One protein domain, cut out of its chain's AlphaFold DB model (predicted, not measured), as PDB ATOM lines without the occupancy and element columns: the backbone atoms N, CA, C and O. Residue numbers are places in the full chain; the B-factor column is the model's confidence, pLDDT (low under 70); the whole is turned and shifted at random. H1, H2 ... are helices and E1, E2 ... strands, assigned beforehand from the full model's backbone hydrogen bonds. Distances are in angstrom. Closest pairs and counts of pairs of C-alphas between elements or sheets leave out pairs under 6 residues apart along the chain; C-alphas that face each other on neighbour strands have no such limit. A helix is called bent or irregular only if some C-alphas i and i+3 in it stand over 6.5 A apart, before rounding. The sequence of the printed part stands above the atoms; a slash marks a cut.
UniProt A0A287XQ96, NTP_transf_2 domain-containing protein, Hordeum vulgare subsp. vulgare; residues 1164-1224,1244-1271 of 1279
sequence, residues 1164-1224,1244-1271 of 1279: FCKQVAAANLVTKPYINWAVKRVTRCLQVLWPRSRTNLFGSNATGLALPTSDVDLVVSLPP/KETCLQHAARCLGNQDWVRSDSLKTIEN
ATOM      1  N   PHE A1164     209.853 316.891 205.953       89.38
ATOM      2  CA  PHE A1164     210.308 316.418 204.643       89.38
ATOM      3  C   PHE A1164     211.572 315.554 204.761       89.38
ATOM      4  O   PHE A1164     211.619 314.454 204.208       89.38
ATOM      5  N   CYS A1165     212.567 315.983 205.545       86.12
ATOM      6  CA  CYS A1165     213.792 315.214 205.776       86.12
ATOM      7  C   CYS A1165     213.502 313.860 206.442       86.12
ATOM      8  O   CYS A1165     214.048 312.837 206.023       86.12
ATOM      9  N   LYS A1166     212.600 313.825 207.430       88.12
ATOM     10  CA  LYS A1166     212.133 312.593 208.090       88.12
ATOM     11  C   LYS A1166     211.391 311.663 207.124       88.12
ATOM     12  O   LYS A1166     211.650 310.459 207.136       88.12
ATOM     13  N   GLN A1167     210.526 312.196 206.260       88.12
ATOM     14  CA  GLN A1167     209.810 311.417 205.238       88.12
ATOM     15  C   GLN A1167     210.766 310.835 204.184       88.12
ATOM     16  O   GLN A1167     210.702 309.638 203.899       88.12
ATOM     17  N   VAL A1168     211.697 311.640 203.659       87.75
ATOM     18  CA  VAL A1168     212.732 311.191 202.709       87.75
ATOM     19  C   VAL A1168     213.631 310.127 203.341       87.75
ATOM     20  O   VAL A1168     213.858 309.085 202.730       87.75
ATOM     21  N   ALA A1169     214.083 310.324 204.584       85.50
ATOM     22  CA  ALA A1169     214.886 309.334 205.301       85.50
ATOM     23  C   ALA A1169     214.127 308.009 205.515       85.50
ATOM     24  O   ALA A1169     214.686 306.940 205.261       85.50
ATOM     25  N   ALA A1170     212.854 308.062 205.920       87.00
ATOM     26  CA  ALA A1170     212.018 306.874 206.095       87.00
ATOM     27  C   ALA A1170     211.807 306.115 204.772       87.00
ATOM     28  O   ALA A1170     211.997 304.899 204.719       87.00
ATOM     29  N   ALA A1171     211.486 306.820 203.686       85.94
ATOM     30  CA  ALA A1171     211.315 306.212 202.369       85.94
ATOM     31  C   ALA A1171     212.635 305.637 201.815       85.94
ATOM     32  O   ALA A1171     212.645 304.520 201.296       85.94
ATOM     33  N   ASN A1172     213.767 306.321 202.014       86.75
ATOM     34  CA  ASN A1172     215.095 305.810 201.658       86.75
ATOM     35  C   ASN A1172     215.473 304.545 202.446       86.75
ATOM     36  O   ASN A1172     216.095 303.639 201.894       86.75
ATOM     37  N   LEU A1173     215.083 304.430 203.721       86.50
ATOM     38  CA  LEU A1173     215.271 303.193 204.490       86.50
ATOM     39  C   LEU A1173     214.461 302.018 203.913       86.50
ATOM     40  O   LEU A1173     214.934 300.883 203.968       86.50
ATOM     41  N   VAL A1174     213.298 302.282 203.306       87.19
ATOM     42  CA  VAL A1174     212.466 301.270 202.627       87.19
ATOM     43  C   VAL A1174     213.009 300.894 201.240       87.19
ATOM     44  O   VAL A1174     212.925 299.724 200.866       87.19
ATOM     45  N   THR A1175     213.607 301.819 200.478       84.94
ATOM     46  CA  THR A1175     214.188 301.511 199.149       84.94
ATOM     47  C   THR A1175     215.573 300.856 199.227       84.94
ATOM     48  O   THR A1175     215.905 299.995 198.405       84.94
ATOM     49  N   LYS A1176     216.378 301.189 200.245       86.38
ATOM     50  CA  LYS A1176     217.765 300.714 200.437       86.38
ATOM     51  C   LYS A1176     217.972 299.187 200.341       86.38
ATOM     52  O   LYS A1176     218.984 298.790 199.759       86.38
ATOM     53  N   PRO A1177     217.079 298.298 200.828       88.12
ATOM     54  CA  PRO A1177     217.193 296.852 200.616       88.12
ATOM     55  C   PRO A1177     217.121 296.446 199.137       88.12
ATOM     56  O   PRO A1177     217.949 295.654 198.684       88.12
ATOM     57  N   TYR A1178     216.185 297.024 198.375       88.00
ATOM     58  CA  TYR A1178     216.018 296.762 196.942       88.00
ATOM     59  C   TYR A1178     217.219 297.269 196.146       88.00
ATOM     60  O   TYR A1178     217.743 296.546 195.300       88.00
ATOM     61  N   ILE A1179     217.718 298.463 196.487       87.62
ATOM     62  CA  ILE A1179     218.928 299.014 195.877       87.62
ATOM     63  C   ILE A1179     220.123 298.092 196.150       87.62
ATOM     64  O   ILE A1179     220.759 297.624 195.210       87.62
ATOM     65  N   ASN A1180     220.384 297.731 197.411       89.06
ATOM     66  CA  ASN A1180     221.464 296.804 197.777       89.06
ATOM     67  C   ASN A1180     221.370 295.445 197.055       89.06
ATOM     68  O   ASN A1180     222.393 294.817 196.775       89.06
ATOM     69  N   TRP A1181     220.158 294.969 196.768       90.44
ATOM     70  CA  TRP A1181     219.913 293.731 196.027       90.44
ATOM     71  C   TRP A1181     220.175 293.891 194.522       90.44
ATOM     72  O   TRP A1181     220.837 293.035 193.933       90.44
ATOM     73  N   ALA A1182     219.753 295.010 193.924       89.06
ATOM     74  CA  ALA A1182     220.075 295.372 192.545       89.06
ATOM     75  C   ALA A1182     221.593 295.526 192.345       89.06
ATOM     76  O   ALA A1182     222.145 294.905 191.435       89.06
ATOM     77  N   VAL A1183     222.288 296.233 193.250       89.88
ATOM     78  CA  VAL A1183     223.759 296.330 193.239       89.88
ATOM     79  C   VAL A1183     224.373 294.933 193.259       89.88
ATOM     80  O   VAL A1183     225.100 294.598 192.332       89.88
ATOM     81  N   LYS A1184     224.018 294.074 194.227       90.50
ATOM     82  CA  LYS A1184     224.542 292.694 194.319       90.50
ATOM     83  C   LYS A1184     224.295 291.858 193.054       90.50
ATOM     84  O   LYS A1184     225.148 291.040 192.700       90.50
ATOM     85  N   ARG A1185     223.161 292.041 192.364       89.88
ATOM     86  CA  ARG A1185     222.874 291.375 191.078       89.88
ATOM     87  C   ARG A1185     223.777 291.891 189.952       89.88
ATOM     88  O   ARG A1185     224.375 291.073 189.247       89.88
ATOM     89  N   VAL A1186     223.961 293.208 189.839       89.50
ATOM     90  CA  VAL A1186     224.913 293.826 188.896       89.50
ATOM     91  C   VAL A1186     226.346 293.364 189.190       89.50
ATOM     92  O   VAL A1186     227.013 292.869 188.280       89.50
ATOM     93  N   THR A1187     226.795 293.409 190.454       89.31
ATOM     94  CA  THR A1187     228.103 292.882 190.890       89.31
ATOM     95  C   THR A1187     228.306 291.453 190.405       89.31
ATOM     96  O   THR A1187     229.356 291.135 189.852       89.31
ATOM     97  N   ARG A1188     227.295 290.587 190.567       87.88
ATOM     98  CA  ARG A1188     227.399 289.171 190.205       87.88
ATOM     99  C   ARG A1188     227.486 288.941 188.694       87.88
ATOM    100  O   ARG A1188     228.252 288.068 188.299       87.88
ATOM    101  N   CYS A1189     226.782 289.710 187.855       87.00
ATOM    102  CA  CYS A1189     226.971 289.624 186.395       87.00
ATOM    103  C   CYS A1189     228.392 290.066 186.016       87.00
ATOM    104  O   CYS A1189     229.125 289.348 185.339       87.00
ATOM    105  N   LEU A1190     228.823 291.223 186.523       85.25
ATOM    106  CA  LEU A1190     230.132 291.789 186.196       85.25
ATOM    107  C   LEU A1190     231.299 290.937 186.723       85.25
ATOM    108  O   LEU A1190     232.344 290.890 186.083       85.25
ATOM    109  N   GLN A1191     231.115 290.185 187.812       85.19
ATOM    110  CA  GLN A1191     232.099 289.212 188.305       85.19
ATOM    111  C   GLN A1191     232.176 287.914 187.482       85.19
ATOM    112  O   GLN A1191     233.190 287.224 187.563       85.19
ATOM    113  N   VAL A1192     231.183 287.595 186.640       83.56
ATOM    114  CA  VAL A1192     231.317 286.526 185.623       83.56
ATOM    115  C   VAL A1192     232.237 286.970 184.478       83.56
ATOM    116  O   VAL A1192     232.919 286.135 183.885       83.56
ATOM    117  N   LEU A1193     232.291 288.274 184.185       79.94
ATOM    118  CA  LEU A1193     233.196 288.852 183.183       79.94
ATOM    119  C   LEU A1193     234.591 289.129 183.756       79.94
ATOM    120  O   LEU A1193     235.599 288.801 183.139       79.94
ATOM    121  N   TRP A1194     234.637 289.721 184.950       84.25
ATOM    122  CA  TRP A1194     235.846 290.181 185.627       84.25
ATOM    123  C   TRP A1194     235.830 289.722 187.094       84.25
ATOM    124  O   TRP A1194     235.376 290.474 187.964       84.25
ATOM    125  N   PRO A1195     236.346 288.519 187.414       79.00
ATOM    126  CA  PRO A1195     236.223 287.911 188.747       79.00
ATOM    127  C   PRO A1195     236.803 288.728 189.907       79.00
ATOM    128  O   PRO A1195     236.431 288.523 191.060       79.00
ATOM    129  N   ARG A1196     237.713 289.669 189.625       78.06
ATOM    130  CA  ARG A1196     238.308 290.567 190.628       78.06
ATOM    131  C   ARG A1196     237.542 291.883 190.819       78.06
ATOM    132  O   ARG A1196     237.939 292.667 191.678       78.06
ATOM    133  N   SER A1197     236.498 292.151 190.031       83.00
ATOM    134  CA  SER A1197     235.810 293.446 190.013       83.00
ATOM    135  C   SER A1197     235.084 293.780 191.321       83.00
ATOM    136  O   SER A1197     234.513 292.920 192.000       83.00
ATOM    137  N   ARG A1198     235.116 295.071 191.664       81.44
ATOM    138  CA  ARG A1198     234.421 295.689 192.796       81.44
ATOM    139  C   ARG A1198     233.473 296.761 192.271       81.44
ATOM    140  O   ARG A1198     233.908 297.662 191.557       81.44
ATOM    141  N   THR A1199     232.202 296.672 192.644       86.69
ATOM    142  CA  THR A1199     231.178 297.682 192.349       86.69
ATOM    143  C   THR A1199     230.928 298.529 193.591       86.69
ATOM    144  O   THR A1199     230.462 297.998 194.601       86.69
ATOM    145  N   ASN A1200     231.204 299.826 193.514       85.31
ATOM    146  CA  ASN A1200     230.915 300.781 194.582       85.31
ATOM    147  C   ASN A1200     229.714 301.645 194.174       85.31
ATOM    148  O   ASN A1200     229.592 301.983 192.997       85.31
ATOM    149  N   LEU A1201     228.857 302.021 195.128       86.62
ATOM    150  CA  LEU A1201     227.865 303.069 194.881       86.62
ATOM    151  C   LEU A1201     228.561 304.428 194.753       86.62
ATOM    152  O   LEU A1201     229.580 304.676 195.404       86.62
ATOM    153  N   PHE A1202     227.982 305.300 193.939       83.75
ATOM    154  CA  PHE A1202     228.408 306.685 193.763       83.75
ATOM    155  C   PHE A1202     227.187 307.625 193.843       83.75
ATOM    156  O   PHE A1202     226.091 307.194 194.206       83.75
ATOM    157  N   GLY A1203     227.382 308.913 193.559       84.69
ATOM    158  CA  GLY A1203     226.288 309.885 193.476       84.69
ATOM    159  C   GLY A1203     225.562 310.146 194.802       84.69
ATOM    160  O   GLY A1203     226.103 309.953 195.895       84.69
ATOM    161  N   SER A1204     224.311 310.601 194.702       83.00
ATOM    162  CA  SER A1204     223.478 311.027 195.842       83.00
ATOM    163  C   SER A1204     223.201 309.906 196.853       83.00
ATOM    164  O   SER A1204     223.093 310.150 198.056       83.00
ATOM    165  N   ASN A1205     223.141 308.656 196.393       82.88
ATOM    166  CA  ASN A1205     222.892 307.501 197.254       82.88
ATOM    167  C   ASN A1205     224.143 307.057 198.041       82.88
ATOM    168  O   ASN A1205     224.024 306.409 199.080       82.88
ATOM    169  N   ALA A1206     225.346 307.449 197.602       82.00
ATOM    170  CA  ALA A1206     226.568 307.287 198.390       82.00
ATOM    171  C   ALA A1206     226.713 308.367 199.480       82.00
ATOM    172  O   ALA A1206     227.269 308.088 200.541       82.00
ATOM    173  N   THR A1207     226.194 309.581 199.252       79.69
ATOM    174  CA  THR A1207     226.225 310.686 200.231       79.69
ATOM    175  C   THR A1207     225.042 310.690 201.204       79.69
ATOM    176  O   THR A1207     225.066 311.433 202.181       79.69
ATOM    177  N   GLY A1208     224.012 309.874 200.959       75.06
ATOM    178  CA  GLY A1208     222.775 309.858 201.749       75.06
ATOM    179  C   GLY A1208     221.801 310.995 201.416       75.06
ATOM    180  O   GLY A1208     220.802 311.148 202.113       75.06
ATOM    181  N   LEU A1209     222.067 311.758 200.351       78.00
ATOM    182  CA  LEU A1209     221.249 312.878 199.866       78.00
ATOM    183  C   LEU A1209     220.334 312.484 198.688       78.00
ATOM    184  O   LEU A1209     219.831 313.345 197.970       78.00
ATOM    185  N   ALA A1210     220.151 311.184 198.447       83.44
ATOM    186  CA  ALA A1210     219.206 310.674 197.461       83.44
ATOM    187  C   ALA A1210     217.754 310.982 197.858       83.44
ATOM    188  O   ALA A1210     217.397 310.951 199.037       83.44
ATOM    189  N   LEU A1211     216.901 311.198 196.860       86.44
ATOM    190  CA  LEU A1211     215.457 311.048 197.015       86.44
ATOM    191  C   LEU A1211     215.079 309.571 196.793       86.44
ATOM    192  O   LEU A1211     215.827 308.850 196.126       86.44
ATOM    193  N   PRO A1212     213.901 309.107 197.248       80.44
ATOM    194  CA  PRO A1212     213.471 307.716 197.050       80.44
ATOM    195  C   PRO A1212     213.300 307.315 195.574       80.44
ATOM    196  O   PRO A1212     213.202 306.131 195.263       80.44
ATOM    197  N   THR A1213     213.254 308.308 194.681       82.31
ATOM    198  CA  THR A1213     213.160 308.201 193.219       82.31
ATOM    199  C   THR A1213     214.484 308.479 192.491       82.31
ATOM    200  O   THR A1213     214.489 308.518 191.264       82.31
ATOM    201  N   SER A1214     215.596 308.707 193.202       85.88
ATOM    202  CA  SER A1214     216.905 308.945 192.576       85.88
ATOM    203  C   SER A1214     217.505 307.677 191.963       85.88
ATOM    204  O   SER A1214     217.384 306.583 192.518       85.88
ATOM    205  N   ASP A1215     218.226 307.858 190.856       88.88
ATOM    206  CA  ASP A1215     219.014 306.809 190.211       88.88
ATOM    207  C   ASP A1215     220.153 306.276 191.104       88.88
ATOM    208  O   ASP A1215     220.571 306.894 192.089       88.88
ATOM    209  N   VAL A1216     220.668 305.093 190.751       87.06
ATOM    210  CA  VAL A1216     221.723 304.391 191.500       87.06
ATOM    211  C   VAL A1216     222.991 304.288 190.656       87.06
ATOM    212  O   VAL A1216     223.178 303.331 189.903       87.06
ATOM    213  N   ASP A1217     223.893 305.253 190.829       89.56
ATOM    214  CA  ASP A1217     225.203 305.248 190.174       89.56
ATOM    215  C   ASP A1217     226.106 304.129 190.718       89.56
ATOM    216  O   ASP A1217     226.289 303.988 191.932       89.56
ATOM    217  N   LEU A1218     226.728 303.362 189.814       88.50
ATOM    218  CA  LEU A1218     227.646 302.268 190.148       88.50
ATOM    219  C   LEU A1218     228.988 302.408 189.427       88.50
ATOM    220  O   LEU A1218     229.068 302.315 188.203       88.50
ATOM    221  N   VAL A1219     230.068 302.540 190.200       86.88
ATOM    222  CA  VAL A1219     231.444 302.562 189.686       86.88
ATOM    223  C   VAL A1219     232.048 301.163 189.778       86.88
ATOM    224  O   VAL A1219     232.183 300.594 190.865       86.88
ATOM    225  N   VAL A1220     232.436 300.613 188.627       84.06
ATOM    226  CA  VAL A1220     233.087 299.302 188.502       84.06
ATOM    227  C   VAL A1220     234.601 299.497 188.477       84.06
ATOM    228  O   VAL A1220     235.124 300.226 187.640       84.06
ATOM    229  N   SER A1221     235.319 298.841 189.387       80.62
ATOM    230  CA  SER A1221     236.772 298.982 189.545       80.62
ATOM    231  C   SER A1221     237.475 297.627 189.629       80.62
ATOM    232  O   SER A1221     236.915 296.648 190.130       80.62
ATOM    233  N   LEU A1222     238.720 297.568 189.155       73.12
ATOM    234  CA  LEU A1222     239.612 296.421 189.328       73.12
ATOM    235  C   LEU A1222     240.662 296.740 190.410       73.12
ATOM    236  O   LEU A1222     241.201 297.845 190.413       73.12
ATOM    237  N   PRO A1223     240.980 295.805 191.329       64.19
ATOM    238  CA  PRO A1223     242.020 296.007 192.333       64.19
ATOM    239  C   PRO A1223     243.387 296.290 191.686       64.19
ATOM    240  O   PRO A1223     243.742 295.570 190.747       64.19
ATOM    241  N   PRO A1224     244.184 297.246 192.205       51.75
ATOM    242  CA  PRO A1224     245.475 297.603 191.626       51.75
ATOM    243  C   PRO A1224     246.387 296.392 191.401       51.75
ATOM    244  O   PRO A1224     246.766 295.681 192.339       51.75
ATOM    245  N   LYS A1244     235.700 291.192 168.975       52.66
ATOM    246  CA  LYS A1244     235.975 292.618 168.692       52.66
ATOM    247  C   LYS A1244     234.937 293.535 169.359       52.66
ATOM    248  O   LYS A1244     234.207 294.238 168.670       52.66
ATOM    249  N   GLU A1245     234.844 293.494 170.681       61.84
ATOM    250  CA  GLU A1245     233.854 294.267 171.447       61.84
ATOM    251  C   GLU A1245     234.527 295.162 172.485       61.84
ATOM    252  O   GLU A1245     235.566 294.804 173.045       61.84
ATOM    253  N   THR A1246     233.911 296.304 172.790       69.25
ATOM    254  CA  THR A1246     234.339 297.135 173.923       69.25
ATOM    255  C   THR A1246     233.965 296.464 175.249       69.25
ATOM    256  O   THR A1246     233.001 295.697 175.337       69.25
ATOM    257  N   CYS A1247     234.696 296.767 176.326       72.12
ATOM    258  CA  CYS A1247     234.344 296.294 177.671       72.12
ATOM    259  C   CYS A1247     232.911 296.707 178.068       72.12
ATOM    260  O   CYS A1247     232.196 295.924 178.692       72.12
ATOM    261  N   LEU A1248     232.472 297.893 177.634       75.81
ATOM    262  CA  LEU A1248     231.118 298.410 177.826       75.81
ATOM    263  C   LEU A1248     230.066 297.558 177.094       75.81
ATOM    264  O   LEU A1248     229.093 297.135 177.716       75.81
ATOM    265  N   GLN A1249     230.277 297.243 175.809       77.38
ATOM    266  CA  GLN A1249     229.405 296.342 175.039       77.38
ATOM    267  C   GLN A1249     229.320 294.948 175.682       77.38
ATOM    268  O   GLN A1249     228.239 294.359 175.765       77.38
ATOM    269  N   HIS A1250     230.447 294.423 176.167       77.62
ATOM    270  CA  HIS A1250     230.515 293.105 176.798       77.62
ATOM    271  C   HIS A1250     229.762 293.065 178.145       77.62
ATOM    272  O   HIS A1250     228.999 292.132 178.405       77.62
ATOM    273  N   ALA A1251     229.895 294.116 178.964       83.31
ATOM    274  CA  ALA A1251     229.107 294.309 180.184       83.31
ATOM    275  C   ALA A1251     227.607 294.452 179.888       83.31
ATOM    276  O   ALA A1251     226.787 293.781 180.520       83.31
ATOM    277  N   ALA A1252     227.252 295.263 178.889       85.12
ATOM    278  CA  ALA A1252     225.872 295.456 178.463       85.12
ATOM    279  C   ALA A1252     225.218 294.134 178.042       85.12
ATOM    280  O   ALA A1252     224.099 293.861 178.456       85.12
ATOM    281  N   ARG A1253     225.916 293.248 177.322       82.56
ATOM    282  CA  ARG A1253     225.358 291.932 176.963       82.56
ATOM    283  C   ARG A1253     225.211 290.977 178.147       82.56
ATOM    284  O   ARG A1253     224.252 290.214 178.164       82.56
ATOM    285  N   CYS A1254     226.099 291.021 179.148       84.25
ATOM    286  CA  CYS A1254     225.883 290.261 180.391       84.25
ATOM    287  C   CYS A1254     224.546 290.657 181.024       84.25
ATOM    288  O   CYS A1254     223.724 289.793 181.332       84.25
ATOM    289  N   LEU A1255     224.337 291.970 181.167       86.12
ATOM    290  CA  LEU A1255     223.167 292.560 181.810       86.12
ATOM    291  C   LEU A1255     221.897 292.377 180.967       86.12
ATOM    292  O   LEU A1255     220.897 291.915 181.492       86.12
ATOM    293  N   GLY A1256     221.935 292.643 179.662       85.00
ATOM    294  CA  GLY A1256     220.795 292.480 178.751       85.00
ATOM    295  C   GLY A1256     220.328 291.032 178.564       85.00
ATOM    296  O   GLY A1256     219.189 290.825 178.155       85.00
ATOM    297  N   ASN A1257     221.174 290.051 178.907       84.62
ATOM    298  CA  ASN A1257     220.836 288.625 178.970       84.62
ATOM    299  C   ASN A1257     220.235 288.197 180.332       84.62
ATOM    300  O   ASN A1257     220.047 287.000 180.558       84.62
ATOM    301  N   GLN A1258     219.985 289.124 181.263       86.75
ATOM    302  CA  GLN A1258     219.353 288.830 182.551       86.75
ATOM    303  C   GLN A1258     217.829 288.982 182.481       86.75
ATOM    304  O   GLN A1258     217.323 289.984 181.990       86.75
ATOM    305  N   ASP A1259     217.103 288.051 183.101       85.94
ATOM    306  CA  ASP A1259     215.640 288.068 183.264       85.94
ATOM    307  C   ASP A1259     215.109 289.301 184.020       85.94
ATOM    308  O   ASP A1259     213.960 289.702 183.849       85.94
ATOM    309  N   TRP A1260     215.952 289.911 184.855       85.44
ATOM    310  CA  TRP A1260     215.633 291.083 185.672       85.44
ATOM    311  C   TRP A1260     216.062 292.422 185.057       85.44
ATOM    312  O   TRP A1260     215.871 293.460 185.689       85.44
ATOM    313  N   VAL A1261     216.637 292.422 183.849       86.38
ATOM    314  CA  VAL A1261     216.998 293.646 183.122       86.38
ATOM    315  C   VAL A1261     216.034 293.839 181.961       86.38
ATOM    316  O   VAL A1261     215.884 292.981 181.098       86.38
ATOM    317  N   ARG A1262     215.414 295.017 181.903       84.69
ATOM    318  CA  ARG A1262     214.622 295.451 180.753       84.69
ATOM    319  C   ARG A1262     215.545 295.767 179.579       84.69
ATOM    320  O   ARG A1262     216.110 296.859 179.518       84.69
ATOM    321  N   SER A1263     215.722 294.813 178.665       75.06
ATOM    322  CA  SER A1263     216.622 294.937 177.509       75.06
ATOM    323  C   SER A1263     216.289 296.141 176.612       75.06
ATOM    324  O   SER A1263     217.183 296.693 175.980       75.06
ATOM    325  N   ASP A1264     215.031 296.590 176.604       76.88
ATOM    326  CA  ASP A1264     214.540 297.795 175.919       76.88
ATOM    327  C   ASP A1264     214.985 299.120 176.578       76.88
ATOM    328  O   ASP A1264     215.036 300.159 175.920       76.88
ATOM    329  N   SER A1265     215.343 299.090 177.865       79.19
ATOM    330  CA  SER A1265     215.858 300.249 178.615       79.19
ATOM    331  C   SER A1265     217.387 300.388 178.571       79.19
ATOM    332  O   SER A1265     217.925 301.444 178.907       79.19
ATOM    333  N   LEU A1266     218.102 299.340 178.148       82.69
ATOM    334  CA  LEU A1266     219.557 299.268 178.219       82.69
ATOM    335  C   LEU A1266     220.219 300.073 177.088       82.69
ATOM    336  O   LEU A1266     220.070 299.748 175.911       82.69
ATOM    337  N   LYS A1267     221.006 301.096 177.442       82.38
ATOM    338  CA  LYS A1267     221.722 301.956 176.484       82.38
ATOM    339  C   LYS A1267     223.215 302.015 176.800       82.38
ATOM    340  O   LYS A1267     223.610 302.374 177.905       82.38
ATOM    341  N   THR A1268     224.052 301.701 175.813       78.69
ATOM    342  CA  THR A1268     225.510 301.883 175.871       78.69
ATOM    343  C   THR A1268     225.901 303.249 175.317       78.69
ATOM    344  O   THR A1268     225.628 303.533 174.152       78.69
ATOM    345  N   ILE A1269     226.580 304.069 176.122       77.69
ATOM    346  CA  ILE A1269     227.165 305.346 175.690       77.69
ATOM    347  C   ILE A1269     228.679 305.160 175.585       77.69
ATOM    348  O   ILE A1269     229.351 304.954 176.593       77.69
ATOM    349  N   GLU A1270     229.215 305.217 174.369       58.47
ATOM    350  CA  GLU A1270     230.654 305.106 174.119       58.47
ATOM    351  C   GLU A1270     231.303 306.498 174.035       58.47
ATOM    352  O   GLU A1270     230.679 307.458 173.581       58.47
ATOM    353  N   ASN A1271     232.580 306.598 174.428       50.22
ATOM    354  CA  ASN A1271     233.389 307.832 174.487       50.22
ATOM    355  C   ASN A1271     233.086 308.811 175.645       50.22
ATOM    356  O   ASN A1271     233.476 309.977 175.581       50.22
TER     357      ASN A1271
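AT A GLANCE: This is residues 1164 to 1224 and 1244 to 1271 of the 1279 residues of the protein "NTP_transf_2 domain-containing protein" of Hordeum vulgare subsp. vulgare (UniProt A0A287XQ96). A long bent helix, H1, runs along most of the longest axis, with a small antiparallel sheet, E1 and E2, beside its second arm and H3 crossing that arm's last part. The 89 printed residues include, in order, H1, E1, H2, E2 and H3, mostly helix. The whole is only just loose, close to compact: radius of gyration of the C-alphas 14.7 A, spans 50 by 34 by 25 A.

HOW THE PARTS SIT: H1, residues 1164 to 1193, assigned as one helix by its hydrogen bonds, is bent: C-alphas 1174 and 1177 are 6.8 A apart. Its arms H1a, residues 1164 to 1174, and H1b, 1177 to 1193, stand at a steep tilt of 50 degrees. E1, residues 1198 to 1201, has its closest C-alpha pair with H1b at Thr 1199 and Thr 1187, 5.9 A. H2, residues 1203 to 1207, is apart from H1b. E2, residues 1218 to 1221, is antiparallel to E1, 151 degrees; N 1200 and O 1219, 2.9 A, are within hydrogen-bond range. H3, residues 1247 to 1256, touches H1b's residues 1186 to 1193 alone, opposite ways at a steep tilt of 56 degrees, closest C-alphas Cys 1254 and Cys 1189, 6.1 A. Every O i to N i+4 pair is within range in H1a, H2 and H3; in H1b 12 of 13.

IN THESE COORDINATES: H1a, 15.4 A long, begins at C-alpha 1164 (210.308, 316.418, 204.643). H1b measures 25.0 A. H3, 14.1 A, ends at C-alpha 1256 (220.795, 292.480, 178.751).

THE WHOLE: Residues 1225 to 1243 are cut out; C-alphas 1224 and 1244 are 25.3 A apart. Residues 1257 to 1271 hold no named element. The pLDDT is under 70 at 1223 to 1224, 1244 to 1246 and 1270 to 1271.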